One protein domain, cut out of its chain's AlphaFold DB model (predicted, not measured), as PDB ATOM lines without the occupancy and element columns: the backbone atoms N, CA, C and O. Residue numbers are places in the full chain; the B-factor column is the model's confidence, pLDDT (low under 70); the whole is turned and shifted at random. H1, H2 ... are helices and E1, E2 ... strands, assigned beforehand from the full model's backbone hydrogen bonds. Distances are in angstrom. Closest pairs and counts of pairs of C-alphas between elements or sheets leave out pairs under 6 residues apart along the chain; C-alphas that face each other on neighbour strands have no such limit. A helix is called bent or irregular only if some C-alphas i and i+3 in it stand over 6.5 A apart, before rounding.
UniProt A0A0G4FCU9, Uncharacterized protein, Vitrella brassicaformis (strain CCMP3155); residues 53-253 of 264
ATOM      1  N   PRO A  53      10.648   1.161 -18.421       64.12
ATOM      2  CA  PRO A  53      11.994   1.013 -18.945       64.12
ATOM      3  C   PRO A  53      11.956   0.550 -20.407       64.12
ATOM      4  O   PRO A  53      11.122  -0.301 -20.756       64.12
ATOM      5  N   PRO A  54      12.855   1.065 -21.264       66.81
ATOM      6  CA  PRO A  54      12.980   0.569 -22.626       66.81
ATOM      7  C   PRO A  54      13.182  -0.951 -22.595       66.81
ATOM      8  O   PRO A  54      13.958  -1.469 -21.798       66.81
ATOM      9  N   GLY A  55      12.426  -1.669 -23.426       73.44
ATOM     10  CA  GLY A  55      12.484  -3.130 -23.503       73.44
ATOM     11  C   GLY A  55      11.545  -3.897 -22.564       73.44
ATOM     12  O   GLY A  55      11.223  -5.037 -22.885       73.44
ATOM     13  N   LEU A  56      10.995  -3.297 -21.495       80.75
ATOM     14  CA  LEU A  56      10.126  -4.018 -20.542       80.75
ATOM     15  C   LEU A  56       8.920  -4.689 -21.226       80.75
ATOM     16  O   LEU A  56       8.565  -5.828 -20.914       80.75
ATOM     17  N   LEU A  57       8.277  -3.992 -22.167       79.81
ATOM     18  CA  LEU A  57       7.136  -4.540 -22.909       79.81
ATOM     19  C   LEU A  57       7.546  -5.699 -23.823       79.81
ATOM     20  O   LEU A  57       6.826  -6.691 -23.888       79.81
ATOM     21  N   ASN A  58       8.716  -5.622 -24.462       83.75
ATOM     22  CA  ASN A  58       9.246  -6.711 -25.286       83.75
ATOM     23  C   ASN A  58       9.639  -7.929 -24.439       83.75
ATOM     24  O   ASN A  58       9.375  -9.063 -24.833       83.75
ATOM     25  N   GLU A  59      10.194  -7.728 -23.242       83.06
ATOM     26  CA  GLU A  59      10.466  -8.819 -22.299       83.06
ATOM     27  C   GLU A  59       9.177  -9.502 -21.835       83.06
ATOM     28  O   GLU A  59       9.101 -10.733 -21.770       83.06
ATOM     29  N   ARG A  60       8.140  -8.714 -21.522       84.88
ATOM     30  CA  ARG A  60       6.821  -9.245 -21.159       84.88
ATOM     31  C   ARG A  60       6.187 -10.007 -22.312       84.88
ATOM     32  O   ARG A  60       5.719 -11.118 -22.084       84.88
ATOM     33  N   LEU A  61       6.224  -9.456 -23.522       87.62
ATOM     34  CA  LEU A  61       5.744 -10.119 -24.731       87.62
ATOM     35  C   LEU A  61       6.481 -11.439 -24.970       87.62
ATOM     36  O   LEU A  61       5.846 -12.470 -25.162       87.62
ATOM     37  N   THR A  62       7.811 -11.435 -24.863       88.94
ATOM     38  CA  THR A  62       8.635 -12.644 -24.974       88.94
ATOM     39  C   THR A  62       8.223 -13.680 -23.932       88.94
ATOM     40  O   THR A  62       8.050 -14.851 -24.253       88.94
ATOM     41  N   ARG A  63       8.012 -13.274 -22.677       88.69
ATOM     42  CA  ARG A  63       7.546 -14.181 -21.620       88.69
ATOM     43  C   ARG A  63       6.147 -14.731 -21.907       88.69
ATOM     44  O   ARG A  63       5.933 -15.923 -21.706       88.69
ATOM     45  N   ALA A  64       5.225 -13.896 -22.384       88.81
ATOM     46  CA  ALA A  64       3.869 -14.305 -22.741       88.81
ATOM     47  C   ALA A  64       3.876 -15.323 -23.892       88.81
ATOM     48  O   ALA A  64       3.236 -16.364 -23.785       88.81
ATOM     49  N   LEU A  65       4.676 -15.082 -24.936       92.81
ATOM     50  CA  LEU A  65       4.873 -16.011 -26.055       92.81
ATOM     51  C   LEU A  65       5.386 -17.373 -25.587       92.81
ATOM     52  O   LEU A  65       4.852 -18.407 -25.972       92.81
ATOM     53  N   ARG A  66       6.396 -17.363 -24.713       91.12
ATOM     54  CA  ARG A  66       6.998 -18.568 -24.123       91.12
ATOM     55  C   ARG A  66       6.025 -19.362 -23.249       91.12
ATOM     56  O   ARG A  66       6.201 -20.566 -23.088       91.12
ATOM     57  N   ALA A  67       5.062 -18.680 -22.631       91.94
ATOM     58  CA  ALA A  67       4.072 -19.282 -21.745       91.94
ATOM     59  C   ALA A  67       2.824 -19.777 -22.493       91.94
ATOM     60  O   ALA A  67       2.137 -20.680 -22.009       91.94
ATOM     61  N   LYS A  68       2.516 -19.196 -23.657       93.94
ATOM     62  CA  LYS A  68       1.366 -19.579 -24.472       93.94
ATOM     63  C   LYS A  68       1.640 -20.915 -25.157       93.94
ATOM     64  O   LYS A  68       2.595 -21.051 -25.922       93.94
ATOM     65  N   HIS A  69       0.770 -21.879 -24.887       96.12
ATOM     66  CA  HIS A  69       0.768 -23.176 -25.549       96.12
ATOM     67  C   HIS A  69      -0.386 -23.247 -26.547       96.12
ATOM     68  O   HIS A  69      -1.411 -22.583 -26.364       96.12
ATOM     69  N   LEU A  70      -0.168 -24.020 -27.602       96.50
ATOM     70  CA  LEU A  70      -1.161 -24.404 -28.596       96.50
ATOM     71  C   LEU A  70      -1.882 -25.680 -28.134       96.50
ATOM     72  O   LEU A  70      -1.444 -26.330 -27.180       96.50
ATOM     73  N   ASP A  71      -2.974 -26.040 -28.802       95.38
ATOM     74  CA  ASP A  71      -3.824 -27.189 -28.457       95.38
ATOM     75  C   ASP A  71      -3.050 -28.529 -28.494       95.38
ATOM     76  O   ASP A  71      -3.379 -29.463 -27.764       95.38
ATOM     77  N   ASP A  72      -1.970 -28.611 -29.279       94.25
ATOM     78  CA  ASP A  72      -1.055 -29.763 -29.349       94.25
ATOM     79  C   ASP A  72       0.013 -29.798 -28.230       94.25
ATOM     80  O   ASP A  72       0.868 -30.687 -28.199       94.25
ATOM     81  N   GLY A  73      -0.010 -28.832 -27.307       94.62
ATOM     82  CA  GLY A  73       0.926 -28.714 -26.190       94.62
ATOM     83  C   GLY A  73       2.291 -28.125 -26.551       94.62
ATOM     84  O   GLY A  73       3.159 -28.010 -25.684       94.62
ATOM     85  N   THR A  74       2.514 -27.728 -27.800       95.44
ATOM     86  CA  THR A  74       3.722 -26.996 -28.192       95.44
ATOM     87  C   THR A  74       3.592 -25.508 -27.865       95.44
ATOM     88  O   THR A  74       2.515 -24.998 -27.555       95.44
ATOM     89  N   ARG A  75       4.708 -24.781 -27.913       96.06
ATOM     90  CA  ARG A  75       4.748 -23.365 -27.541       96.06
ATOM     91  C   ARG A  75       4.547 -22.466 -28.752       96.06
ATOM     92  O   ARG A  75       5.124 -22.716 -29.813       96.06
ATOM     93  N   LEU A  76       3.805 -21.376 -28.571       96.62
ATOM     94  CA  LEU A  76       3.545 -20.403 -29.633       96.62
ATOM     95  C   LEU A  76       4.835 -19.726 -30.129       96.62
ATOM     96  O   LEU A  76       4.966 -19.462 -31.323       96.62
ATOM     97  N   ASP A  77       5.814 -19.517 -29.240       95.50
ATOM     98  CA  ASP A  77       7.125 -18.938 -29.577       95.50
ATOM     99  C   ASP A  77       7.951 -19.773 -30.572       95.50
ATOM    100  O   ASP A  77       8.878 -19.249 -31.185       95.50
ATOM    101  N   SER A  78       7.609 -21.052 -30.763       96.38
ATOM    102  CA  SER A  78       8.227 -21.897 -31.791       96.38
ATOM    103  C   SER A  78       7.697 -21.627 -33.201       96.38
ATOM    104  O   SER A  78       8.335 -22.017 -34.176       96.38
ATOM    105  N   VAL A  79       6.544 -20.961 -33.325       97.44
ATOM    106  CA  VAL A  79       5.845 -20.763 -34.603       97.44
ATOM    107  C   VAL A  79       5.783 -19.297 -34.997       97.44
ATOM    108  O   VAL A  79       5.915 -18.987 -36.177       97.44
ATOM    109  N   VAL A  80       5.622 -18.381 -34.041       96.81
ATOM    110  CA  VAL A  80       5.562 -16.941 -34.316       96.81
ATOM    111  C   VAL A  80       6.426 -16.147 -33.350       96.81
ATOM    112  O   VAL A  80       6.587 -16.488 -32.177       96.81
ATOM    113  N   SER A  81       6.955 -15.043 -33.854       95.38
ATOM    114  CA  SER A  81       7.655 -14.026 -33.079       95.38
ATOM    115  C   SER A  81       7.180 -12.642 -33.517       95.38
ATOM    116  O   SER A  81       6.455 -12.504 -34.500       95.38
ATOM    117  N   PHE A  82       7.538 -11.608 -32.762       93.44
ATOM    118  CA  PHE A  82       7.054 -10.249 -32.988       93.44
ATOM    119  C   PHE A  82       8.212  -9.256 -32.987       93.44
ATOM    120  O   PHE A  82       9.068  -9.311 -32.105       93.44
ATOM    121  N   GLY A  83       8.172  -8.315 -33.932       87.69
ATOM    122  CA  GLY A  83       9.198  -7.291 -34.111       87.69
ATOM    123  C   GLY A  83      10.461  -7.811 -34.796       87.69
ATOM    124  O   GLY A  83      10.684  -9.015 -34.909       87.69
ATOM    125  N   ASP A  84      11.285  -6.880 -35.275       77.00
ATOM    126  CA  ASP A  84      12.641  -7.217 -35.703       77.00
ATOM    127  C   ASP A  84      13.487  -7.567 -34.460       77.00
ATOM    128  O   ASP A  84      13.349  -6.884 -33.439       77.00
ATOM    129  N   PRO A  85      14.355  -8.596 -34.504       63.56
ATOM    130  CA  PRO A  85      15.260  -8.922 -33.403       63.56
ATOM    131  C   PRO A  85      16.122  -7.753 -32.897       63.56
ATOM    132  O   PRO A  85      16.556  -7.788 -31.745       63.56
ATOM    133  N   HIS A  86      16.387  -6.744 -33.731       62.97
ATOM    134  CA  HIS A  86      17.239  -5.601 -33.403       62.97
ATOM    135  C   HIS A  86      16.466  -4.384 -32.881       62.97
ATOM    136  O   HIS A  86      16.945  -3.728 -31.958       62.97
ATOM    137  N   ASP A  87      15.271  -4.123 -33.416       72.19
ATOM    138  CA  ASP A  87      14.498  -2.910 -33.101       72.19
ATOM    139  C   ASP A  87      13.301  -3.169 -32.164       72.19
ATOM    140  O   ASP A  87      12.816  -2.254 -31.499       72.19
ATOM    141  N   GLY A  88      12.831  -4.418 -32.062       73.75
ATOM    142  CA  GLY A  88      11.677  -4.796 -31.243       73.75
ATOM    143  C   GLY A  88      10.372  -4.090 -31.641       73.75
ATOM    144  O   GLY A  88      10.249  -3.493 -32.710       73.75
ATOM    145  N   LEU A  89       9.351  -4.189 -30.783       84.06
ATOM    146  CA  LEU A  89       8.117  -3.400 -30.898       84.06
ATOM    147  C   LEU A  89       8.075  -2.307 -29.830       84.06
ATOM    148  O   LEU A  89       8.547  -2.502 -28.711       84.06
ATOM    149  N   GLU A  90       7.439  -1.176 -30.128       76.81
ATOM    150  CA  GLU A  90       7.329  -0.064 -29.182       76.81
ATOM    151  C   GLU A  90       5.872   0.262 -28.834       76.81
ATOM    152  O   GLU A  90       4.960   0.104 -29.647       76.81
ATOM    153  N   GLY A  91       5.654   0.732 -27.600       76.44
ATOM    154  CA  GLY A  91       4.390   1.319 -27.145       76.44
ATOM    155  C   GLY A  91       3.141   0.511 -27.517       76.44
ATOM    156  O   GLY A  91       2.926  -0.602 -27.029       76.44
ATOM    157  N   ALA A  92       2.306   1.096 -28.380       77.19
ATOM    158  CA  ALA A  92       1.029   0.528 -28.807       77.19
ATOM    159  C   ALA A  92       1.170  -0.812 -29.555       77.19
ATOM    160  O   ALA A  92       0.304  -1.677 -29.429       77.19
ATOM    161  N   GLU A  93       2.261  -1.022 -30.295       83.38
ATOM    162  CA  GLU A  93       2.487  -2.242 -31.080       83.38
ATOM    163  C   GLU A  93       2.796  -3.431 -30.179       83.38
ATOM    164  O   GLU A  93       2.235  -4.511 -30.361       83.38
ATOM    165  N   ALA A  94       3.631  -3.218 -29.158       84.25
ATOM    166  CA  ALA A  94       3.937  -4.241 -28.166       84.25
ATOM    167  C   ALA A  94       2.688  -4.618 -27.351       84.25
ATOM    168  O   ALA A  94       2.444  -5.797 -27.099       84.25
ATOM    169  N   LEU A  95       1.852  -3.636 -26.989       83.38
ATOM    170  CA  LEU A  95       0.572  -3.879 -26.310       83.38
ATOM    171  C   LEU A  95      -0.396  -4.678 -27.184       83.38
ATOM    172  O   LEU A  95      -1.033  -5.620 -26.710       83.38
ATOM    173  N   LYS A  96      -0.468  -4.342 -28.472       86.69
ATOM    174  CA  LYS A  96      -1.246  -5.100 -29.444       86.69
ATOM    175  C   LYS A  96      -0.752  -6.544 -29.573       86.69
ATOM    176  O   LYS A  96      -1.567  -7.465 -29.533       86.69
ATOM    177  N   ALA A  97       0.556  -6.748 -29.705       91.19
ATOM    178  CA  ALA A  97       1.152  -8.077 -29.781       91.19
ATOM    179  C   ALA A  97       0.869  -8.902 -28.514       91.19
ATOM    180  O   ALA A  97       0.469 -10.058 -28.617       91.19
ATOM    181  N   MET A  98       0.977  -8.300 -27.325       87.44
ATOM    182  CA  MET A  98       0.616  -8.975 -26.070       87.44
ATOM    183  C   MET A  98      -0.857  -9.390 -26.058       87.44
ATOM    184  O   MET A  98      -1.157 -10.538 -25.743       87.44
ATOM    185  N   TRP A  99      -1.774  -8.509 -26.475       90.06
ATOM    186  CA  TRP A  99      -3.190  -8.864 -26.571       90.06
ATOM    187  C   TRP A  99      -3.426 -10.039 -27.530       90.06
ATOM    188  O   TRP A  99      -4.167 -10.958 -27.185       90.06
ATOM    189  N   LEU A 100      -2.771 -10.044 -28.697       94.00
ATOM    190  CA  LEU A 100      -2.856 -11.143 -29.662       94.00
ATOM    191  C   LEU A 100      -2.372 -12.474 -29.066       94.00
ATOM    192  O   LEU A 100      -3.009 -13.505 -29.265       94.00
ATOM    193  N   VAL A 101      -1.266 -12.466 -28.325       94.19
ATOM    194  CA  VAL A 101      -0.698 -13.671 -27.699       94.19
ATOM    195  C   VAL A 101      -1.581 -14.181 -26.561       94.19
ATOM    196  O   VAL A 101      -1.860 -15.376 -26.462       94.19
ATOM    197  N   GLU A 102      -2.043 -13.283 -25.699       88.25
ATOM    198  CA  GLU A 102      -2.794 -13.655 -24.502       88.25
ATOM    199  C   GLU A 102      -4.229 -14.084 -24.844       88.25
ATOM    200  O   GLU A 102      -4.690 -15.117 -24.355       88.25
ATOM    201  N   HIS A 103      -4.908 -13.352 -25.734       88.88
ATOM    202  CA  HIS A 103      -6.362 -13.452 -25.911       88.88
ATOM    203  C   HIS A 103      -6.810 -14.172 -27.183       88.88
ATOM    204  O   HIS A 103      -7.990 -14.505 -27.283       88.88
ATOM    205  N   GLN A 104      -5.924 -14.413 -28.152       92.88
ATOM    206  CA  GLN A 104      -6.295 -15.131 -29.373       92.88
ATOM    207  C   GLN A 104      -5.867 -16.596 -29.323       92.88
ATOM    208  O   GLN A 104      -4.897 -16.975 -28.657       92.88
ATOM    209  N   ARG A 105      -6.639 -17.422 -30.032       94.25
ATOM    210  CA  ARG A 105      -6.261 -18.788 -30.400       94.25
ATOM    211  C   ARG A 105      -5.467 -18.737 -31.693       94.25
ATOM    212  O   ARG A 105      -5.863 -18.022 -32.610       94.25
ATOM    213  N   TRP A 106      -4.362 -19.464 -31.726       97.19
ATOM    214  CA  TRP A 106      -3.394 -19.432 -32.822       97.19
ATOM    215  C   TRP A 106      -3.330 -20.747 -33.590       97.19
ATOM    216  O   TRP A 106      -2.644 -20.796 -34.600       97.19
ATOM    217  N   ASP A 107      -4.034 -21.774 -33.127       97.25
ATOM    218  CA  ASP A 107      -3.885 -23.172 -33.530       97.25
ATOM    219  C   ASP A 107      -3.976 -23.346 -35.048       97.25
ATOM    220  O   ASP A 107      -3.030 -23.815 -35.676       97.25
ATOM    221  N   GLU A 108      -5.036 -22.831 -35.673       97.81
ATOM    222  CA  GLU A 108      -5.246 -23.001 -37.112       97.81
ATOM    223  C   GLU A 108      -4.183 -22.279 -37.958       97.81
ATOM    224  O   GLU A 108      -3.711 -22.801 -38.969       97.81
ATOM    225  N   ALA A 109      -3.784 -21.072 -37.545       97.69
ATOM    226  CA  ALA A 109      -2.743 -20.310 -38.233       97.69
ATOM    227  C   ALA A 109      -1.353 -20.923 -37.999       97.69
ATOM    228  O   ALA A 109      -0.519 -20.934 -38.905       97.69
ATOM    229  N   ALA A 110      -1.104 -21.443 -36.798       97.94
ATOM    230  CA  ALA A 110       0.142 -22.092 -36.428       97.94
ATOM    231  C   ALA A 110       0.337 -23.401 -37.199       97.94
ATOM    232  O   ALA A 110       1.426 -23.644 -37.715       97.94
ATOM    233  N   ASP A 111      -0.715 -24.202 -37.349       98.25
ATOM    234  CA  ASP A 111      -0.678 -25.442 -38.123       98.25
ATOM    235  C   ASP A 111      -0.403 -25.182 -39.604       98.25
ATOM    236  O   ASP A 111       0.469 -25.826 -40.193       98.25
ATOM    237  N   ALA A 112      -1.050 -24.172 -40.188       98.00
ATOM    238  CA  ALA A 112      -0.766 -23.759 -41.558       98.00
ATOM    239  C   ALA A 112       0.679 -23.243 -41.723       98.00
ATOM    240  O   ALA A 112       1.355 -23.609 -42.682       98.00
ATOM    241  N   LEU A 113       1.204 -22.459 -40.773       98.31
ATOM    242  CA  LEU A 113       2.604 -22.009 -40.791       98.31
ATOM    243  C   LEU A 113       3.600 -23.170 -40.670       98.31
ATOM    244  O   LEU A 113       4.619 -23.184 -41.359       98.31
ATOM    245  N   ARG A 114       3.316 -24.170 -39.832       98.25
ATOM    246  CA  ARG A 114       4.148 -25.379 -39.715       98.25
ATOM    247  C   ARG A 114       4.154 -26.186 -40.984       98.25
ATOM    248  O   ARG A 114       5.228 -26.586 -41.423       98.25
ATOM    249  N   LEU A 115       2.982 -26.404 -41.574       97.38
ATOM    250  CA  LEU A 115       2.891 -27.093 -42.848       97.38
ATOM    251  C   LEU A 115       3.688 -26.325 -43.906       97.38
ATOM    252  O   LEU A 115       4.543 -26.913 -44.558       97.38
ATOM    253  N   ALA A 116       3.502 -25.007 -44.015       96.56
ATOM    254  CA  ALA A 116       4.272 -24.169 -44.932       96.56
ATOM    255  C   ALA A 116       5.790 -24.293 -44.711       96.56
ATOM    256  O   ALA A 116       6.542 -24.400 -45.679       96.56
ATOM    257  N   SER A 117       6.243 -24.352 -43.458       97.19
ATOM    258  CA  SER A 117       7.661 -24.519 -43.137       97.19
ATOM    259  C   SER A 117       8.200 -25.904 -43.491       97.19
ATOM    260  O   SER A 117       9.268 -26.008 -44.093       97.19
ATOM    261  N   GLN A 118       7.438 -26.967 -43.221       95.69
ATOM    262  CA  GLN A 118       7.766 -28.330 -43.664       95.69
ATOM    263  C   GLN A 118       7.866 -28.428 -45.192       95.69
ATOM    264  O   GLN A 118       8.625 -29.240 -45.716       95.69
ATOM    265  N   CYS A 119       7.133 -27.570 -45.900       91.94
ATOM    266  CA  CYS A 119       7.156 -27.460 -47.355       91.94
ATOM    267  C   CYS A 119       8.215 -26.482 -47.885       91.94
ATOM    268  O   CYS A 119       8.249 -26.222 -49.084       91.94
ATOM    269  N   ALA A 120       9.063 -25.933 -47.011       93.75
ATOM    270  CA  ALA A 120      10.077 -24.931 -47.331       93.75
ATOM    271  C   ALA A 120       9.536 -23.613 -47.929       93.75
ATOM    272  O   ALA A 120      10.292 -22.870 -48.550       93.75
ATOM    273  N   PHE A 121       8.260 -23.279 -47.699       94.31
ATOM    274  CA  PHE A 121       7.675 -21.989 -48.096       94.31
ATOM    275  C   PHE A 121       7.909 -20.879 -47.069       94.31
ATOM    276  O   PHE A 121       7.739 -19.703 -47.377       94.31
ATOM    277  N   CYS A 122       8.275 -21.228 -45.833       96.25
ATOM    278  CA  CYS A 122       8.646 -20.257 -44.812       96.25
ATOM    279  C   CYS A 122       9.632 -20.839 -43.791       96.25
ATOM    280  O   CYS A 122       9.823 -22.052 -43.684       96.25
ATOM    281  N   GLN A 123      10.258 -19.951 -43.022       96.25
ATOM    282  CA  GLN A 123      11.062 -20.302 -41.853       96.25
ATOM    283  C   GLN A 123      10.267 -19.993 -40.587       96.25
ATOM    284  O   GLN A 123       9.557 -18.985 -40.535       96.25
ATOM    285  N   LEU A 124      10.407 -20.845 -39.571       96.94
ATOM    286  CA  LEU A 124       9.839 -20.605 -38.248       96.94
ATOM    287  C   LEU A 124      10.924 -20.182 -37.243       96.94
ATOM    288  O   LEU A 124      12.053 -20.672 -37.331       96.94
ATOM    289  N   PRO A 125      10.587 -19.312 -36.272       96.38
ATOM    290  CA  PRO A 125       9.285 -18.661 -36.104       96.38
ATOM    291  C   PRO A 125       9.021 -17.582 -37.172       96.38
ATOM    292  O   PRO A 125       9.919 -16.840 -37.566       96.38
ATOM    293  N   ALA A 126       7.771 -17.477 -37.623       95.75
ATOM    294  CA  ALA A 126       7.327 -16.440 -38.543       95.75
ATOM    295  C   ALA A 126       7.306 -15.078 -37.826       95.75
ATOM    296  O   ALA A 126       6.551 -14.875 -36.873       95.75
ATOM    297  N   ILE A 127       8.144 -14.147 -38.287       94.81
ATOM    298  CA  ILE A 127       8.330 -12.837 -37.648       94.81
ATOM    299  C   ILE A 127       7.202 -11.885 -38.050       94.81
ATOM    300  O   ILE A 127       7.151 -11.436 -39.194       94.81
ATOM    301  N   ILE A 128       6.337 -11.508 -37.115       94.88
ATOM    302  CA  ILE A 128       5.264 -10.526 -37.312       94.88
ATOM    303  C   ILE A 128       5.830  -9.125 -37.080       94.88
ATOM    304  O   ILE A 128       6.205  -8.765 -35.962       94.88
ATOM    305  N   THR A 129       5.912  -8.323 -38.138       92.69
ATOM    306  CA  THR A 129       6.484  -6.972 -38.066       92.69
ATOM    307  C   THR A 129       5.444  -5.934 -37.667       92.69
ATOM    308  O   THR A 129       4.238  -6.185 -37.630       92.69
ATOM    309  N   ARG A 130       5.921  -4.710 -37.424       90.69
ATOM    310  CA  ARG A 130       5.080  -3.517 -37.317       90.69
ATOM    311  C   ARG A 130       4.086  -3.406 -38.473       90.69
ATOM    312  O   ARG A 130       2.913  -3.164 -38.227       90.69
ATOM    313  N   GLU A 131       4.542  -3.593 -39.711       91.00
ATOM    314  CA  GLU A 131       3.693  -3.500 -40.906       91.00
ATOM    315  C   GLU A 131       2.545  -4.516 -40.860       91.00
ATOM    316  O   GLU A 131       1.392  -4.169 -41.111       91.00
ATOM    317  N   ASP A 132       2.837  -5.745 -40.436       92.94
ATOM    318  CA  ASP A 132       1.837  -6.807 -40.306       92.94
ATOM    319  C   ASP A 132       0.797  -6.448 -39.245       92.94
ATOM    320  O   ASP A 132      -0.407  -6.582 -39.457       92.94
ATOM    321  N   LEU A 133       1.248  -5.892 -38.119       90.94
ATOM    322  CA  LEU A 133       0.354  -5.375 -37.090       90.94
ATOM    323  C   LEU A 133      -0.511  -4.215 -37.604       90.94
ATOM    324  O   LEU A 133      -1.615  -4.035 -37.099       90.94
ATOM    325  N   GLN A 134      -0.095  -3.452 -38.612       89.50
ATOM    326  CA  GLN A 134      -0.924  -2.370 -39.155       89.50
ATOM    327  C   GLN A 134      -2.068  -2.848 -40.063       89.50
ATOM    328  O   GLN A 134      -2.959  -2.046 -40.346       89.50
ATOM    329  N   ARG A 135      -2.130  -4.144 -40.425       89.06
ATOM    330  CA  ARG A 135      -3.291  -4.754 -41.120       89.06
ATOM    331  C   ARG A 135      -4.602  -4.505 -40.381       89.06
ATOM    332  O   ARG A 135      -5.627  -4.262 -40.996       89.06
ATOM    333  N   HIS A 136      -4.538  -4.518 -39.048       87.56
ATOM    334  CA  HIS A 136      -5.691  -4.332 -38.167       87.56
ATOM    335  C   HIS A 136      -5.450  -3.177 -37.206       87.56
ATOM    336  O   HIS A 136      -5.060  -3.393 -36.062       87.56
ATOM    337  N   ARG A 137      -5.646  -1.928 -37.632       82.62
ATOM    338  CA  ARG A 137      -5.280  -0.764 -36.797       82.62
ATOM    339  C   ARG A 137      -5.944  -0.749 -35.415       82.62
ATOM    340  O   ARG A 137      -5.352  -0.250 -34.464       82.62
ATOM    341  N   THR A 138      -7.140  -1.324 -35.287       82.06
ATOM    342  CA  THR A 138      -7.893  -1.376 -34.027       82.06
ATOM    343  C   THR A 138      -8.265  -2.808 -33.650       82.06
ATOM    344  O   THR A 138      -8.333  -3.702 -34.496       82.06
ATOM    345  N   LYS A 139      -8.552  -3.030 -32.361       83.94
ATOM    346  CA  LYS A 139      -9.101  -4.303 -31.872       83.94
ATOM    347  C   LYS A 139     -10.447  -4.625 -32.526       83.94
ATOM    348  O   LYS A 139     -10.709  -5.781 -32.829       83.94
ATOM    349  N   GLN A 140     -11.287  -3.617 -32.759       84.88
ATOM    350  CA  GLN A 140     -12.575  -3.801 -33.432       84.88
ATOM    351  C   GLN A 140     -12.404  -4.249 -34.884       84.88
ATOM    352  O   GLN A 140     -13.108  -5.159 -35.295       84.88
ATOM    353  N   ALA A 141     -11.445  -3.678 -35.622       87.31
ATOM    354  CA  ALA A 141     -11.143  -4.123 -36.982       87.31
ATOM    355  C   ALA A 141     -10.720  -5.600 -37.001       87.31
ATOM    356  O   ALA A 141     -11.256  -6.377 -37.777       87.31
ATOM    357  N   PHE A 142      -9.855  -6.007 -36.063       90.81
ATOM    358  CA  PHE A 142      -9.470  -7.413 -35.925       90.81
ATOM    359  C   PHE A 142     -10.669  -8.325 -35.611       90.81
ATOM    360  O   PHE A 142     -10.799  -9.398 -36.187       90.81
ATOM    361  N   LEU A 143     -11.541  -7.916 -34.681       89.38
ATOM    362  CA  LEU A 143     -12.695  -8.714 -34.245       89.38
ATOM    363  C   LEU A 143     -13.874  -8.697 -35.231       89.38
ATOM    364  O   LEU A 143     -14.789  -9.502 -35.074       89.38
ATOM    365  N   ALA A 144     -13.871  -7.794 -36.214       90.81
ATOM    366  CA  ALA A 144     -14.877  -7.746 -37.275       90.81
ATOM    367  C   ALA A 144     -14.692  -8.868 -38.309       90.81
ATOM    368  O   ALA A 144     -15.609  -9.154 -39.076       90.81
ATOM    369  N   GLU A 145     -13.529  -9.517 -38.318       92.12
ATOM    370  CA  GLU A 145     -13.211 -10.619 -39.214       92.12
ATOM    371  C   GLU A 145     -13.220 -11.969 -38.483       92.12
ATOM    372  O   GLU A 145     -12.968 -12.043 -37.273       92.12
ATOM    373  N   PRO A 146     -13.445 -13.079 -39.209       95.19
ATOM    374  CA  PRO A 146     -13.158 -14.400 -38.677       95.19
ATOM    375  C   PRO A 146     -11.719 -14.472 -38.164       95.19
ATOM    376  O   PRO A 146     -10.783 -14.059 -38.848       95.19
ATOM    377  N   ARG A 147     -11.527 -15.027 -36.964       96.38
ATOM    378  CA  ARG A 147     -10.234 -15.012 -36.260       96.38
ATOM    379  C   ARG A 147      -9.096 -15.537 -37.135       96.38
ATOM    380  O   ARG A 147      -8.040 -14.911 -37.194       96.38
ATOM    381  N   VAL A 148      -9.304 -16.674 -37.804       96.56
ATOM    382  CA  VAL A 148      -8.258 -17.302 -38.627       96.56
ATOM    383  C   VAL A 148      -7.891 -16.407 -39.815       96.56
ATOM    384  O   VAL A 148      -6.711 -16.267 -40.119       96.56
ATOM    385  N   VAL A 149      -8.867 -15.724 -40.421       96.56
ATOM    386  CA  VAL A 149      -8.644 -14.751 -41.505       96.56
ATOM    387  C   VAL A 149      -7.845 -13.552 -40.992       96.56
ATOM    388  O   VAL A 149      -6.822 -13.194 -41.578       96.56
ATOM    389  N   ALA A 150      -8.252 -12.985 -39.854       96.06
ATOM    390  CA  ALA A 150      -7.597 -11.826 -39.257       96.06
ATOM    391  C   ALA A 150      -6.131 -12.114 -38.887       96.06
ATOM    392  O   ALA A 150      -5.248 -11.287 -39.132       96.06
ATOM    393  N   LEU A 151      -5.855 -13.299 -38.329       97.56
ATOM    394  CA  LEU A 151      -4.496 -13.769 -38.053       97.56
ATOM    395  C   LEU A 151      -3.713 -14.001 -39.345       97.56
ATOM    396  O   LEU A 151      -2.580 -13.530 -39.462       97.56
ATOM    397  N   TRP A 152      -4.316 -14.666 -40.334       97.69
ATOM    398  CA  TRP A 152      -3.652 -14.966 -41.598       97.69
ATOM    399  C   TRP A 152      -3.310 -13.708 -42.402       97.69
ATOM    400  O   TRP A 152      -2.247 -13.652 -43.007       97.69
ATOM    401  N   LYS A 153      -4.106 -12.636 -42.319       95.69
ATOM    402  CA  LYS A 153      -3.732 -11.317 -42.865       95.69
ATOM    403  C   LYS A 153      -2.398 -10.793 -42.319       95.69
ATOM    404  O   LYS A 153      -1.702 -10.075 -43.027       95.69
ATOM    405  N   MET A 154      -2.032 -11.136 -41.082       95.25
ATOM    406  CA  MET A 154      -0.760 -10.718 -40.481       95.25
ATOM    407  C   MET A 154       0.391 -11.674 -40.819       95.25
ATOM    408  O   MET A 154       1.512 -11.220 -41.028       95.25
ATOM    409  N   VAL A 155       0.137 -12.986 -40.879       96.19
ATOM    410  CA  VAL A 155       1.209 -13.990 -41.036       96.19
ATOM    411  C   VAL A 155       1.381 -14.530 -42.455       96.19
ATOM    412  O   VAL A 155       2.460 -15.004 -42.796       96.19
ATOM    413  N   GLY A 156       0.360 -14.437 -43.304       95.25
ATOM    414  CA  GLY A 156       0.310 -15.096 -44.611       95.25
ATOM    415  C   GLY A 156       1.412 -14.645 -45.565       95.25
ATOM    416  O   GLY A 156       1.984 -15.455 -46.290       95.25
ATOM    417  N   ARG A 157       1.839 -13.377 -45.470       94.62
ATOM    418  CA  ARG A 157       2.965 -12.846 -46.258       94.62
ATOM    419  C   ARG A 157       4.303 -13.550 -45.995       94.62
ATOM    420  O   ARG A 157       5.270 -13.309 -46.711       94.62
ATOM    421  N   ARG A 158       4.407 -14.335 -44.915       95.56
ATOM    422  CA  ARG A 158       5.609 -15.104 -44.559       95.56
ATOM    423  C   ARG A 158       5.715 -16.408 -45.328       95.56
ATOM    424  O   ARG A 158       6.791 -16.990 -45.338       95.56
ATOM    425  N   VAL A 159       4.627 -16.842 -45.953       95.69
ATOM    426  CA  VAL A 159       4.561 -18.037 -46.787       95.69
ATOM    427  C   VAL A 159       4.773 -17.617 -48.236       95.69
ATOM    428  O   VAL A 159       3.941 -16.915 -48.806       95.69
ATOM    429  N   ASP A 160       5.898 -18.020 -48.819       93.25
ATOM    430  CA  ASP A 160       6.307 -17.661 -50.174       93.25
ATOM    431  C   ASP A 160       6.179 -18.864 -51.118       93.25
ATOM    432  O   ASP A 160       6.810 -19.904 -50.917       93.25
ATOM    433  N   PHE A 161       5.349 -18.732 -52.154       88.62
ATOM    434  CA  PHE A 161       5.162 -19.750 -53.188       88.62
ATOM    435  C   PHE A 161       6.017 -19.501 -54.447       88.62
ATOM    436  O   PHE A 161       5.855 -20.214 -55.448       88.62
ATOM    437  N   GLY A 162       6.938 -18.532 -54.407       86.62
ATOM    438  CA  GLY A 162       7.856 -18.176 -55.485       86.62
ATOM    439  C   GLY A 162       7.187 -17.294 -56.537       86.62
ATOM    440  O   GLY A 162       6.674 -16.224 -56.235       86.62
ATOM    441  N   GLU A 163       7.149 -17.751 -57.789       82.62
ATOM    442  CA  GLU A 163       6.533 -17.020 -58.917       82.62
ATOM    443  C   GLU A 163       5.026 -16.773 -58.747       82.62
ATOM    444  O   GLU A 163       4.436 -15.896 -59.386       82.62
ATOM    445  N   LEU A 164       4.389 -17.555 -57.876       81.38
ATOM    446  CA  LEU A 164       3.005 -17.341 -57.488       81.38
ATOM    447  C   LEU A 164       2.844 -16.185 -56.503       81.38
ATOM    448  O   LEU A 164       1.737 -15.704 -56.352       81.38
ATOM    449  N   GLY A 165       3.910 -15.683 -55.891       88.06
ATOM    450  CA  GLY A 165       3.825 -14.672 -54.850       88.06
ATOM    451  C   GLY A 165       3.625 -15.283 -53.467       88.06
ATOM    452  O   GLY A 165       3.855 -16.472 -53.232       88.06
ATOM    453  N   ARG A 166       3.230 -14.433 -52.524       92.69
ATOM    454  CA  ARG A 166       3.118 -14.783 -51.105       92.69
ATOM    455  C   ARG A 166       1.685 -15.129 -50.772       92.69
ATOM    456  O   ARG A 166       0.785 -14.489 -51.298       92.69
ATOM    457  N   PHE A 167       1.450 -16.056 -49.847       94.00
ATOM    458  CA  PHE A 167       0.103 -16.447 -49.425       94.00
ATOM    459  C   PHE A 167      -0.554 -15.408 -48.500       94.00
ATOM    460  O   PHE A 167      -1.000 -15.680 -47.387       94.00
ATOM    461  N   GLU A 168      -0.590 -14.181 -48.985       93.12
ATOM    462  CA  GLU A 168      -1.079 -12.986 -48.341       93.12
ATOM    463  C   GLU A 168      -2.546 -12.752 -48.694       93.12
ATOM    464  O   GLU A 168      -2.989 -13.162 -49.765       93.12
ATOM    465  N   LEU A 169      -3.286 -12.106 -47.791       93.62
ATOM    466  CA  LEU A 169      -4.693 -11.768 -47.989       93.62
ATOM    467  C   LEU A 169      -4.887 -10.269 -48.159       93.62
ATOM    468  O   LEU A 169      -4.306  -9.475 -47.412       93.62
ATOM    469  N   PHE A 170      -5.783  -9.917 -49.071       90.56
ATOM    470  CA  PHE A 170      -6.101  -8.543 -49.433       90.56
ATOM    471  C   PHE A 170      -7.611  -8.336 -49.399       90.56
ATOM    472  O   PHE A 170      -8.371  -9.208 -49.826       90.56
ATOM    473  N   ASP A 171      -8.031  -7.193 -48.868       87.50
ATOM    474  CA  ASP A 171      -9.422  -6.758 -48.936       87.50
ATOM    475  C   ASP A 171      -9.728  -6.264 -50.347       87.50
ATOM    476  O   ASP A 171      -8.982  -5.448 -50.893       87.50
ATOM    477  N   ASP A 172     -10.832  -6.724 -50.930       77.56
ATOM    478  CA  ASP A 172     -11.337  -6.133 -52.161       77.56
ATOM    479  C   ASP A 172     -12.252  -4.923 -51.876       77.56
ATOM    480  O   ASP A 172     -12.805  -4.750 -50.787       77.56
ATOM    481  N   ALA A 173     -12.417  -4.052 -52.876       67.19
ATOM    482  CA  ALA A 173     -13.227  -2.832 -52.774       67.19
ATOM    483  C   ALA A 173     -14.742  -3.080 -52.576       67.19
ATOM    484  O   ALA A 173     -15.505  -2.139 -52.365       67.19
ATOM    485  N   SER A 174     -15.178  -4.335 -52.658       61.94
ATOM    486  CA  SER A 174     -16.559  -4.823 -52.657       61.94
ATOM    487  C   SER A 174     -16.857  -5.781 -51.489       61.94
ATOM    488  O   SER A 174     -17.852  -6.503 -51.528       61.94
ATOM    489  N   CYS A 175     -16.036  -5.745 -50.430       63.59
ATOM    490  CA  CYS A 175     -16.147  -6.562 -49.210       63.59
ATOM    491  C   CYS A 175     -15.839  -8.066 -49.365       63.59
ATOM    492  O   CYS A 175     -16.166  -8.849 -48.472       63.59
ATOM    493  N   GLY A 176     -15.221  -8.490 -50.461       77.12
ATOM    494  CA  GLY A 176     -14.628  -9.816 -50.613       77.12
ATOM    495  C   GLY A 176     -13.124  -9.832 -50.314       77.12
ATOM    496  O   GLY A 176     -12.522  -8.832 -49.918       77.12
ATOM    497  N   LEU A 177     -12.524 -11.014 -50.449       90.88
ATOM    498  CA  LEU A 177     -11.151 -11.304 -50.039       90.88
ATOM    499  C   LEU A 177     -10.369 -11.867 -51.229       90.88
ATOM    500  O   LEU A 177     -10.916 -12.626 -52.024       90.88
ATOM    501  N   ARG A 178      -9.085 -11.534 -51.356       90.62
ATOM    502  CA  ARG A 178      -8.182 -12.081 -52.386       90.62
ATOM    503  C   ARG A 178      -6.950 -12.696 -51.748       90.62
ATOM    504  O   ARG A 178      -6.559 -12.270 -50.661       90.62
ATOM    505  N   ALA A 179      -6.320 -13.655 -52.426       90.50
ATOM    506  CA  ALA A 179      -5.067 -14.256 -51.970       90.50
ATOM    507  C   ALA A 179      -3.956 -14.309 -53.029       90.50
ATOM    508  O   ALA A 179      -4.199 -14.148 -54.220       90.50
ATOM    509  N   ILE A 180      -2.728 -14.595 -52.582       86.44
ATOM    510  CA  ILE A 180      -1.559 -14.992 -53.395       86.44
ATOM    511  C   ILE A 180      -0.901 -13.846 -54.204       86.44
ATOM    512  O   ILE A 180       0.300 -13.614 -54.053       86.44
ATOM    513  N   LYS A 181      -1.658 -13.096 -55.019       83.69
ATOM    514  CA  LYS A 181      -1.130 -11.998 -55.870       83.69
ATOM    515  C   LYS A 181      -1.871 -10.663 -55.784       83.69
ATOM    516  O   LYS A 181      -1.470  -9.722 -56.454       83.69
ATOM    517  N   ASP A 182      -2.926 -10.579 -54.976       86.19
ATOM    518  CA  ASP A 182      -3.887  -9.463 -55.025       86.19
ATOM    519  C   ASP A 182      -4.492  -9.253 -56.428       86.19
ATOM    520  O   ASP A 182      -4.601  -8.144 -56.949       86.19
ATOM    521  N   GLU A 183      -4.898 -10.345 -57.072       84.12
ATOM    522  CA  GLU A 183      -5.606 -10.275 -58.350       84.12
ATOM    523  C   GLU A 183      -7.040 -10.767 -58.183       84.12
ATOM    524  O   GLU A 183      -7.349 -11.614 -57.342       84.12
ATOM    525  N   GLU A 184      -7.929 -10.240 -59.022       84.25
ATOM    526  CA  GLU A 184      -9.351 -10.581 -59.004       84.25
ATOM    527  C   GLU A 184      -9.599 -12.080 -59.226       84.25
ATOM    528  O   GLU A 184     -10.543 -12.645 -58.681       84.25
ATOM    529  N   ALA A 185      -8.719 -12.742 -59.973       83.31
ATOM    530  CA  ALA A 185      -8.822 -14.163 -60.267       83.31
ATOM    531  C   ALA A 185      -8.567 -15.060 -59.030       83.31
ATOM    532  O   ALA A 185      -9.015 -16.204 -58.994       83.31
ATOM    533  N   PHE A 186      -7.927 -14.537 -57.974       87.19
ATOM    534  CA  PHE A 186      -7.679 -15.247 -56.709       87.19
ATOM    535  C   PHE A 186      -8.668 -14.847 -55.606       87.19
ATOM    536  O   PHE A 186      -8.309 -14.767 -54.427       87.19
ATOM    537  N   GLN A 187      -9.919 -14.578 -55.982       90.25
ATOM    538  CA  GLN A 187     -10.995 -14.295 -55.039       90.25
ATOM    539  C   GLN A 187     -11.288 -15.479 -54.108       90.25
ATOM    540  O   GLN A 187     -11.282 -16.653 -54.491       90.25
ATOM    541  N   ILE A 188     -11.611 -15.119 -52.873       92.00
ATOM    542  CA  ILE A 188     -12.037 -15.975 -51.782       92.00
ATOM    543  C   ILE A 188     -13.356 -15.413 -51.267       92.00
ATOM    544  O   ILE A 188     -13.455 -14.244 -50.889       92.00
ATOM    545  N   ARG A 189     -14.371 -16.270 -51.194       92.19
ATOM    546  CA  ARG A 189     -15.644 -15.945 -50.558       92.19
ATOM    547  C   ARG A 189     -15.741 -16.667 -49.226       92.19
ATOM    548  O   ARG A 189     -15.721 -17.895 -49.170       92.19
ATOM    549  N   LEU A 190     -15.863 -15.888 -48.158       92.31
ATOM    550  CA  LEU A 190     -16.117 -16.396 -46.815       92.31
ATOM    551  C   LEU A 190     -17.615 -16.633 -46.634       92.31
ATOM    552  O   LEU A 190     -18.420 -15.817 -47.076       92.31
ATOM    553  N   ALA A 191     -17.972 -17.736 -45.975       91.25
ATOM    554  CA  ALA A 191     -19.353 -18.138 -45.712       91.25
ATOM    555  C   ALA A 191     -20.257 -18.022 -46.962       91.25
ATOM    556  O   ALA A 191     -21.267 -17.313 -46.933       91.25
ATOM    557  N   PRO A 192     -19.894 -18.680 -48.084       91.25
ATOM    558  CA  PRO A 192     -20.704 -18.635 -49.293       91.25
ATOM    559  C   PRO A 192     -22.122 -19.158 -49.002       91.25
ATOM    560  O   PRO A 192     -22.287 -20.054 -48.169       91.25
ATOM    561  N   PRO A 193     -23.157 -18.649 -49.692       88.38
ATOM    562  CA  PRO A 193     -24.487 -19.228 -49.591       88.38
ATOM    563  C   PRO A 193     -24.448 -20.656 -50.146       88.38
ATOM    564  O   PRO A 193     -24.119 -20.868 -51.312       88.38
ATOM    565  N   LEU A 194     -24.774 -21.634 -49.303       88.88
ATOM    566  CA  LEU A 194     -24.819 -23.050 -49.669       88.88
ATOM    567  C   LEU A 194     -26.240 -23.605 -49.497       88.88
ATOM    568  O   LEU A 194     -26.998 -23.082 -48.675       88.88
ATOM    569  N   PRO A 195     -26.608 -24.684 -50.212       90.38
ATOM    570  CA  PRO A 195     -27.839 -25.426 -49.948       90.38
ATOM    571  C   PRO A 195     -27.932 -25.867 -48.483       90.38
ATOM    572  O   PRO A 195     -26.916 -26.215 -47.880       90.38
ATOM    573  N   VAL A 196     -29.142 -25.857 -47.916       85.25
ATOM    574  CA  VAL A 196     -29.399 -26.153 -46.487       85.25
ATOM    575  C   VAL A 196     -28.919 -27.553 -46.083       85.25
ATOM    576  O   VAL A 196     -28.492 -27.772 -44.955       85.25
ATOM    577  N   ASP A 197     -28.952 -28.503 -47.010       88.75
ATOM    578  CA  ASP A 197     -28.508 -29.886 -46.841       88.75
ATOM    579  C   ASP A 197     -27.013 -30.096 -47.143       88.75
ATOM    580  O   ASP A 197     -26.513 -31.223 -47.099       88.75
ATOM    581  N   HIS A 198     -26.260 -29.027 -47.423       89.44
ATOM    582  CA  HIS A 198     -24.837 -29.144 -47.708       89.44
ATOM    583  C   HIS A 198     -24.068 -29.636 -46.473       89.44
ATOM    584  O   HIS A 198     -24.124 -29.043 -45.396       89.44
ATOM    585  N   ARG A 199     -23.253 -30.684 -46.653       91.19
ATOM    586  CA  ARG A 199     -22.546 -31.413 -45.577       91.19
ATOM    587  C   ARG A 199     -21.675 -30.565 -44.640       91.19
ATOM    588  O   ARG A 199     -21.323 -31.028 -43.560       91.19
ATOM    589  N   PHE A 200     -21.271 -29.369 -45.066       90.31
ATOM    590  CA  PHE A 200     -20.460 -28.452 -44.256       90.31
ATOM    591  C   PHE A 200     -21.299 -27.490 -43.405       90.31
ATOM    592  O   PHE A 200     -20.776 -26.970 -42.423       90.31
ATOM    593  N   GLN A 201     -22.594 -27.296 -43.697       84.00
ATOM    594  CA  GLN A 201     -23.440 -26.386 -42.911       84.00
ATOM    595  C   GLN A 201     -23.480 -26.774 -41.428       84.00
ATOM    596  O   GLN A 201     -23.356 -25.910 -40.565       84.00
ATOM    597  N   GLN A 202     -23.538 -28.076 -41.131       83.94
ATOM    598  CA  GLN A 202     -23.561 -28.617 -39.764       83.94
ATOM    599  C   GLN A 202     -22.297 -28.323 -38.928       83.94
ATOM    600  O   GLN A 202     -22.311 -28.530 -37.717       83.94
ATOM    601  N   HIS A 203     -21.204 -27.863 -39.547       79.81
ATOM    602  CA  HIS A 203     -19.917 -27.606 -38.886       79.81
ATOM    603  C   HIS A 203     -19.421 -26.168 -39.086       79.81
ATOM    604  O   HIS A 203     -18.225 -25.908 -38.988       79.81
ATOM    605  N   THR A 204     -20.322 -25.232 -39.391       84.44
ATOM    606  CA  THR A 204     -19.928 -23.839 -39.630       84.44
ATOM    607  C   THR A 204     -19.458 -23.182 -38.331       84.44
ATOM    608  O   THR A 204     -20.220 -23.078 -37.371       84.44
ATOM    609  N   ASP A 205     -18.218 -22.697 -38.322       90.44
ATOM    610  CA  ASP A 205     -17.647 -21.870 -37.257       90.44
ATOM    611  C   ASP A 205     -17.474 -20.430 -37.776       90.44
ATOM    612  O   ASP A 205     -16.722 -20.220 -38.729       90.44
ATOM    613  N   PRO A 206     -18.119 -19.414 -37.174       91.06
ATOM    614  CA  PRO A 206     -17.942 -18.015 -37.572       91.06
ATOM    615  C   PRO A 206     -16.489 -17.520 -37.531       91.06
ATOM    616  O   PRO A 206     -16.131 -16.603 -38.268       91.06
ATOM    617  N   HIS A 207     -15.633 -18.107 -36.690       94.00
ATOM    618  CA  HIS A 207     -14.217 -17.752 -36.603       94.00
ATOM    619  C   HIS A 207     -13.323 -18.541 -37.565       94.00
ATOM    620  O   HIS A 207     -12.167 -18.154 -37.755       94.00
ATOM    621  N   ASN A 208     -13.858 -19.593 -38.185       94.81
ATOM    622  CA  ASN A 208     -13.191 -20.446 -39.163       94.81
ATOM    623  C   ASN A 208     -14.204 -20.894 -40.246       94.81
ATOM    624  O   ASN A 208     -14.540 -22.077 -40.341       94.81
ATOM    625  N   PRO A 209     -14.750 -19.943 -41.029       94.75
ATOM    626  CA  PRO A 209     -15.933 -20.167 -41.853       94.75
ATOM    627  C   PRO A 209     -15.627 -21.038 -43.064       94.75
ATOM    628  O   PRO A 209     -14.486 -21.114 -43.509       94.75
ATOM    629  N   ILE A 210     -16.673 -21.624 -43.648       95.06
ATOM    630  CA  ILE A 210     -16.626 -22.268 -44.969       95.06
ATOM    631  C   ILE A 210     -16.084 -21.268 -45.997       95.06
ATOM    632  O   ILE A 210     -16.412 -20.079 -45.951       95.06
ATOM    633  N   VAL A 211     -15.277 -21.757 -46.935       93.75
ATOM    634  CA  VAL A 211     -14.664 -20.947 -47.988       93.75
ATOM    635  C   VAL A 211     -15.052 -21.473 -49.363       93.75
ATOM    636  O   VAL A 211     -15.032 -22.677 -49.586       93.75
ATOM    637  N   ALA A 212     -15.364 -20.570 -50.291       92.81
ATOM    638  CA  ALA A 212     -15.344 -20.849 -51.724       92.81
ATOM    639  C   ALA A 212     -14.157 -20.121 -52.369       92.81
ATOM    640  O   ALA A 212     -13.942 -18.938 -52.089       92.81
ATOM    641  N   HIS A 213     -13.393 -20.800 -53.221       91.44
ATOM    642  CA  HIS A 213     -12.271 -20.203 -53.952       91.44
ATOM    643  C   HIS A 213     -12.048 -20.904 -55.296       91.44
ATOM    644  O   HIS A 213     -12.456 -22.043 -55.481       91.44
ATOM    645  N   ARG A 214     -11.342 -20.252 -56.222       87.25
ATOM    646  CA  ARG A 214     -11.017 -20.813 -57.552       87.25
ATOM    647  C   ARG A 214      -9.551 -21.182 -57.721       87.25
ATOM    648  O   ARG A 214      -9.057 -21.347 -58.820       87.25
ATOM    649  N   ILE A 215      -8.809 -21.259 -56.632       85.50
ATOM    650  CA  ILE A 215      -7.346 -21.338 -56.692       85.50
ATOM    651  C   ILE A 215      -6.893 -22.791 -56.878       85.50
ATOM    652  O   ILE A 215      -7.178 -23.630 -56.023       85.50
ATOM    653  N   ASN A 216      -6.135 -23.066 -57.944       78.31
ATOM    654  CA  ASN A 216      -5.516 -24.362 -58.223       78.31
ATOM    655  C   ASN A 216      -3.991 -24.234 -58.344       78.31
ATOM    656  O   ASN A 216      -3.458 -23.701 -59.312       78.31
ATOM    657  N   VAL A 217      -3.267 -24.777 -57.366       68.00
ATOM    658  CA  VAL A 217      -1.809 -24.607 -57.251       68.00
ATOM    659  C   VAL A 217      -1.000 -25.780 -57.847       68.00
ATOM    660  O   VAL A 217       0.218 -25.855 -57.661       68.00
ATOM    661  N   PHE A 218      -1.654 -26.713 -58.555       65.38
ATOM    662  CA  PHE A 218      -1.055 -27.977 -59.005       65.38
ATOM    663  C   PHE A 218      -0.249 -27.921 -60.318       65.38
ATOM    664  O   PHE A 218       0.620 -28.772 -60.499       65.38
ATOM    665  N   LEU A 219      -0.534 -27.005 -61.252       52.56
ATOM    666  CA  LEU A 219      -0.139 -27.168 -62.665       52.56
ATOM    667  C   LEU A 219       0.908 -26.150 -63.153       52.56
ATOM    668  O   LEU A 219       1.020 -25.039 -62.638       52.56
ATOM    669  N   GLN A 220       1.705 -26.568 -64.144       47.62
ATOM    670  CA  GLN A 220       2.751 -25.770 -64.789       47.62
ATOM    671  C   GLN A 220       2.209 -24.458 -65.402       47.62
ATOM    672  O   GLN A 220       1.199 -24.446 -66.096       47.62
ATOM    673  N   ALA A 221       2.963 -23.384 -65.151       48.88
ATOM    674  CA  ALA A 221       3.128 -22.093 -65.835       48.88
ATOM    675  C   ALA A 221       1.951 -21.235 -66.348       48.88
ATOM    676  O   ALA A 221       2.220 -20.061 -66.592       48.88
ATOM    677  N   GLN A 222       0.712 -21.705 -66.547       54.44
ATOM    678  CA  GLN A 222      -0.292 -20.838 -67.204       54.44
ATOM    679  C   GLN A 222      -1.701 -20.804 -66.613       54.44
ATOM    680  O   GLN A 222      -2.352 -19.786 -66.821       54.44
ATOM    681  N   ASP A 223      -2.149 -21.794 -65.831       63.53
ATOM    682  CA  ASP A 223      -3.501 -21.735 -65.253       63.53
ATOM    683  C   ASP A 223      -3.535 -22.115 -63.769       63.53
ATOM    684  O   ASP A 223      -3.467 -23.284 -63.382       63.53
ATOM    685  N   HIS A 224      -3.594 -21.084 -62.923       74.62
ATOM    686  CA  HIS A 224      -3.645 -21.197 -61.460       74.62
ATOM    687  C   HIS A 224      -5.041 -20.922 -60.890       74.62
ATOM    688  O   HIS A 224      -5.235 -20.912 -59.670       74.62
ATOM    689  N   VAL A 225      -6.006 -20.687 -61.779       80.88
ATOM    690  CA  VAL A 225      -7.378 -20.313 -61.463       80.88
ATOM    691  C   VAL A 225      -8.316 -21.271 -62.193       80.88
ATOM    692  O   VAL A 225      -8.098 -21.616 -63.344       80.88
ATOM    693  N   LEU A 226      -9.322 -21.759 -61.483       81.25
ATOM    694  CA  LEU A 226     -10.338 -22.683 -61.962       81.25
ATOM    695  C   LEU A 226     -11.551 -21.917 -62.481       81.25
ATOM    696  O   LEU A 226     -11.883 -20.839 -61.984       81.25
ATOM    697  N   ASP A 227     -12.273 -22.543 -63.405       81.25
ATOM    698  CA  ASP A 227     -13.549 -22.020 -63.897       81.25
ATOM    699  C   ASP A 227     -14.664 -22.093 -62.835       81.25
ATOM    700  O   ASP A 227     -15.565 -21.249 -62.812       81.25
ATOM    701  N   GLU A 228     -14.591 -23.070 -61.923       83.62
ATOM    702  CA  GLU A 228     -15.598 -23.330 -60.888       83.62
ATOM    703  C   GLU A 228     -15.049 -23.165 -59.461       83.62
ATOM    704  O   GLU A 228     -13.860 -23.363 -59.195       83.62
ATOM    705  N   ASP A 229     -15.940 -22.808 -58.527       87.25
ATOM    706  CA  ASP A 229     -15.605 -22.644 -57.111       87.25
ATOM    707  C   ASP A 229     -15.355 -24.014 -56.448       87.25
ATOM    708  O   ASP A 229     -16.219 -24.893 -56.432       87.25
ATOM    709  N   VAL A 230     -14.198 -24.162 -55.808       90.12
ATOM    710  CA  VAL A 230     -13.907 -25.221 -54.838       90.12
ATOM    711  C   VAL A 230     -14.437 -24.789 -53.476       90.12
ATOM    712  O   VAL A 230     -14.155 -23.680 -53.015       90.12
ATOM    713  N   ILE A 231     -15.203 -25.670 -52.825       92.88
ATOM    714  CA  ILE A 231     -15.763 -25.431 -51.492       92.88
ATOM    715  C   ILE A 231     -14.950 -26.174 -50.434       92.88
ATOM    716  O   ILE A 231     -14.891 -27.404 -50.416       92.88
ATOM    717  N   GLU A 232     -14.411 -25.410 -49.496       93.75
ATOM    718  CA  GLU A 232     -13.659 -25.881 -48.344       93.75
ATOM    719  C   GLU A 232     -14.515 -25.854 -47.083       93.75
ATOM    720  O   GLU A 232     -15.306 -24.936 -46.854       93.75
ATOM    721  N   ALA A 233     -14.334 -26.864 -46.231       94.12
ATOM    722  CA  ALA A 233     -15.107 -27.003 -44.996       94.12
ATOM    723  C   ALA A 233     -14.882 -25.842 -44.018       94.12
ATOM    724  O   ALA A 233     -15.745 -25.556 -43.191       94.12
ATOM    725  N   SER A 234     -13.717 -25.198 -44.100       95.38
ATOM    726  CA  SER A 234     -13.314 -24.090 -43.244       95.38
ATOM    727  C   SER A 234     -12.160 -23.305 -43.874       95.38
ATOM    728  O   SER A 234     -11.482 -23.796 -44.783       95.38
ATOM    729  N   PHE A 235     -11.874 -22.115 -43.350       95.88
ATOM    730  CA  PHE A 235     -10.732 -21.316 -43.784       95.88
ATOM    731  C   PHE A 235      -9.407 -22.030 -43.499       95.88
ATOM    732  O   PHE A 235      -8.507 -22.028 -44.331       95.88
ATOM    733  N   SER A 236      -9.304 -22.733 -42.372       96.12
ATOM    734  CA  SER A 236      -8.149 -23.591 -42.083       96.12
ATOM    735  C   SER A 236      -7.974 -24.716 -43.113       96.12
ATOM    736  O   SER A 236      -6.854 -24.953 -43.553       96.12
ATOM    737  N   SER A 237      -9.064 -25.354 -43.571       95.25
ATOM    738  CA  SER A 237      -9.009 -26.370 -44.634       95.25
ATOM    739  C   SER A 237      -8.480 -25.768 -45.933       95.25
ATOM    740  O   SER A 237      -7.575 -26.328 -46.545       95.25
ATOM    741  N   TYR A 238      -8.948 -24.567 -46.284       95.06
ATOM    742  CA  TYR A 238      -8.439 -23.800 -47.417       95.06
ATOM    743  C   TYR A 238      -6.929 -23.517 -47.321       95.06
ATOM    744  O   TYR A 238      -6.202 -23.739 -48.295       95.06
ATOM    745  N   LEU A 239      -6.428 -23.084 -46.157       95.69
ATOM    746  CA  LEU A 239      -4.992 -22.863 -45.947       95.69
ATOM    747  C   LEU A 239      -4.191 -24.151 -46.169       95.69
ATOM    748  O   LEU A 239      -3.239 -24.170 -46.952       95.69
ATOM    749  N   MET A 240      -4.607 -25.238 -45.513       95.50
ATOM    750  CA  MET A 240      -3.923 -26.531 -45.572       95.50
ATOM    751  C   MET A 240      -3.955 -27.127 -46.980       95.50
ATOM    752  O   MET A 240      -2.931 -27.622 -47.458       95.50
ATOM    753  N   HIS A 241      -5.099 -27.042 -47.666       91.81
ATOM    754  CA  HIS A 241      -5.245 -27.446 -49.060       91.81
ATOM    755  C   HIS A 241      -4.256 -26.663 -49.925       91.81
ATOM    756  O   HIS A 241      -3.404 -27.274 -50.566       91.81
ATOM    757  N   THR A 242      -4.322 -25.330 -49.909       91.38
ATOM    758  CA  THR A 242      -3.511 -24.459 -50.777       91.38
ATOM    759  C   THR A 242      -2.010 -24.713 -50.608       91.38
ATOM    760  O   THR A 242      -1.277 -24.803 -51.593       91.38
ATOM    761  N   ILE A 243      -1.546 -24.904 -49.369       91.81
ATOM    762  CA  ILE A 243      -0.142 -25.236 -49.089       91.81
ATOM    763  C   ILE A 243       0.206 -26.636 -49.618       91.81
ATOM    764  O   ILE A 243       1.221 -26.812 -50.292       91.81
ATOM    765  N   THR A 244      -0.637 -27.639 -49.354       89.00
ATOM    766  CA  THR A 244      -0.374 -29.037 -49.741       89.00
ATOM    767  C   THR A 244      -0.344 -29.227 -51.256       89.00
ATOM    768  O   THR A 244       0.448 -30.013 -51.781       89.00
ATOM    769  N   THR A 245      -1.205 -28.535 -51.996       81.44
ATOM    770  CA  THR A 245      -1.291 -28.693 -53.453       81.44
ATOM    771  C   THR A 245      -0.098 -28.094 -54.172       81.44
ATOM    772  O   THR A 245       0.352 -28.665 -55.168       81.44
ATOM    773  N   ARG A 246       0.517 -27.054 -53.597       76.38
ATOM    774  CA  ARG A 246       1.796 -26.538 -54.087       76.38
ATOM    775  C   ARG A 246       2.915 -27.581 -54.012       76.38
ATOM    776  O   ARG A 246       3.711 -27.666 -54.945       76.38
ATOM    777  N   ILE A 247       2.952 -28.410 -52.962       57.09
ATOM    778  CA  ILE A 247       3.936 -29.506 -52.828       57.09
ATOM    779  C   ILE A 247       3.837 -30.456 -54.023       57.09
ATOM    780  O   ILE A 247       4.837 -30.782 -54.660       57.09
ATOM    781  N   LYS A 248       2.613 -30.898 -54.327       57.91
ATOM    782  CA  LYS A 248       2.358 -31.909 -55.359       57.91
ATOM    783  C   LYS A 248       2.742 -31.401 -56.754       57.91
ATOM    784  O   LYS A 248       3.306 -32.165 -57.536       57.91
ATOM    785  N   GLY A 249       2.531 -30.111 -57.027       54.38
ATOM    786  CA  GLY A 249       3.004 -29.461 -58.254       54.38
ATOM    787  C   GLY A 249       4.533 -29.366 -58.349       54.38
ATOM    788  O   GLY A 249       5.091 -29.570 -59.421       54.38
ATOM    789  N   ALA A 250       5.239 -29.134 -57.235       53.12
ATOM    790  CA  ALA A 250       6.706 -29.082 -57.219       53.12
ATOM    791  C   ALA A 250       7.366 -30.456 -57.449       53.12
ATOM    792  O   ALA A 250       8.435 -30.535 -58.058       53.12
ATOM    793  N   SER A 251       6.734 -31.547 -57.001       51.91
ATOM    794  CA  SER A 251       7.236 -32.913 -57.220       51.91
ATOM    795  C   SER A 251       7.069 -33.425 -58.657       51.91
ATOM    796  O   SER A 251       7.845 -34.279 -59.073       51.91
ATOM    797  N   GLY A 252       6.104 -32.901 -59.424       47.06
ATOM    798  CA  GLY A 252       5.852 -33.313 -60.814       47.06
ATOM    799  C   GLY A 252       6.816 -32.717 -61.849       47.06
ATOM    800  O   GLY A 252       6.841 -33.162 -62.990       47.06
ATOM    801  N   SER A 253       7.633 -31.733 -61.461       48.72
ATOM    802  CA  SER A 253       8.522 -30.989 -62.370       48.72
ATOM    803  C   SER A 253       9.939 -31.565 -62.484       48.72
ATOM    804  O   SER A 253      10.792 -30.944 -63.113       48.72
TER     805      SER A 253
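This is residues 53 to 253 of the 264 residues of an uncharacterized protein of Vitrella brassicaformis (strain CCMP3155) (UniProt A0A0G4FCU9). H6 runs through the middle of the domain, between a small part, where H1 and H2 lie side by side next to the strand pair E1 and E2, and a larger part, a twisted sheet of five strands with H6 and H7 over one face. H3 lies side by side with H7. The printed part has 201 residues, with seven named helices and seven named strands in the order H1 E1 H2 H3 E2 H4 H5 H6 E3 E4 E5 E6 E7 H7; the class is mixed, helices and strands. The larger sheet runs E3 E4 E5 E6 E7, antiparallel; E1 and E2 are parallel. The whole is compact, with a radius of gyration of the C-alphas of 17.3 A and spans of 57 by 41 by 35 A.

H1, residues 56 to 67, 16.5 A, begins at C-alpha 56 (10.126, -4.018, -20.542). E1 is residues 80 to 82, H2 91 to 103, 18.3 A, H3 107 to 118, 16.3 A, E2 126 to 128, H4 130 to 133 and H5 139 to 143. H6, residues 147 to 158, 17.9 A, is irregular: C-alphas 154 and 157 are 7.2 A apart. E3 is residues 169 to 171, E4 177 to 179, E5 187 to 190, E6 211 to 215, 11.4 A, and E7 225 to 232, 15.6 A, which bends by 94 degrees at residue 228. H7, residues 235 to 251, 25.3 A, ends at C-alpha 251 (7.236, -32.913, -57.220).

H1 and H2 touch, C-alphas 61 and 98 closest at 5.4 A, at a shallow tilt of 16 degrees, the same way. E1, H2, H3 and E2 form a strand-helix-strand unit, two parallel neighbour strands with helices between, its crossover left-handed; N 128 and O 81 are 2.8 A apart. H4 touches H6, C-alphas 132 and 154 closest at 4.7 A; H5 and H6 are close but not clearly touching, C-alphas 142 and 150 closest at 5.8 A. H3 touches H7 at a shallow tilt of 7 degrees, C-alphas 108 and 236 closest at 5.8 A. E3 to E7 form a meander, each strand the antiparallel neighbour of the one before: N 170 and O 178 are 2.9 A apart, N 188 and O 177 2.7 A, N 189 and O 212 2.8 A, N 226 and O 214 2.7 A. H7 is on this sheet, making two layers, helix over sheet, at a height of 10.4 A; H6 is on the same face, at 9.3 A. Every O i to N i+4 pair is within hydrogen-bond range in H1, H2, H3 and H5, 5 of 8 in H6 and 11 of 13 in H7; H4 is too short for one.

The C-alphas of Pro 53 and Asp 197, the two farthest apart, are 58.1 A apart. The printed part has no cut; the links H1 to E1 and E5 to E6 are long. pLDDT is under 70 at residues 53 to 54, 85 to 86, 173 to 175, 217 to 223 and 247 to 253.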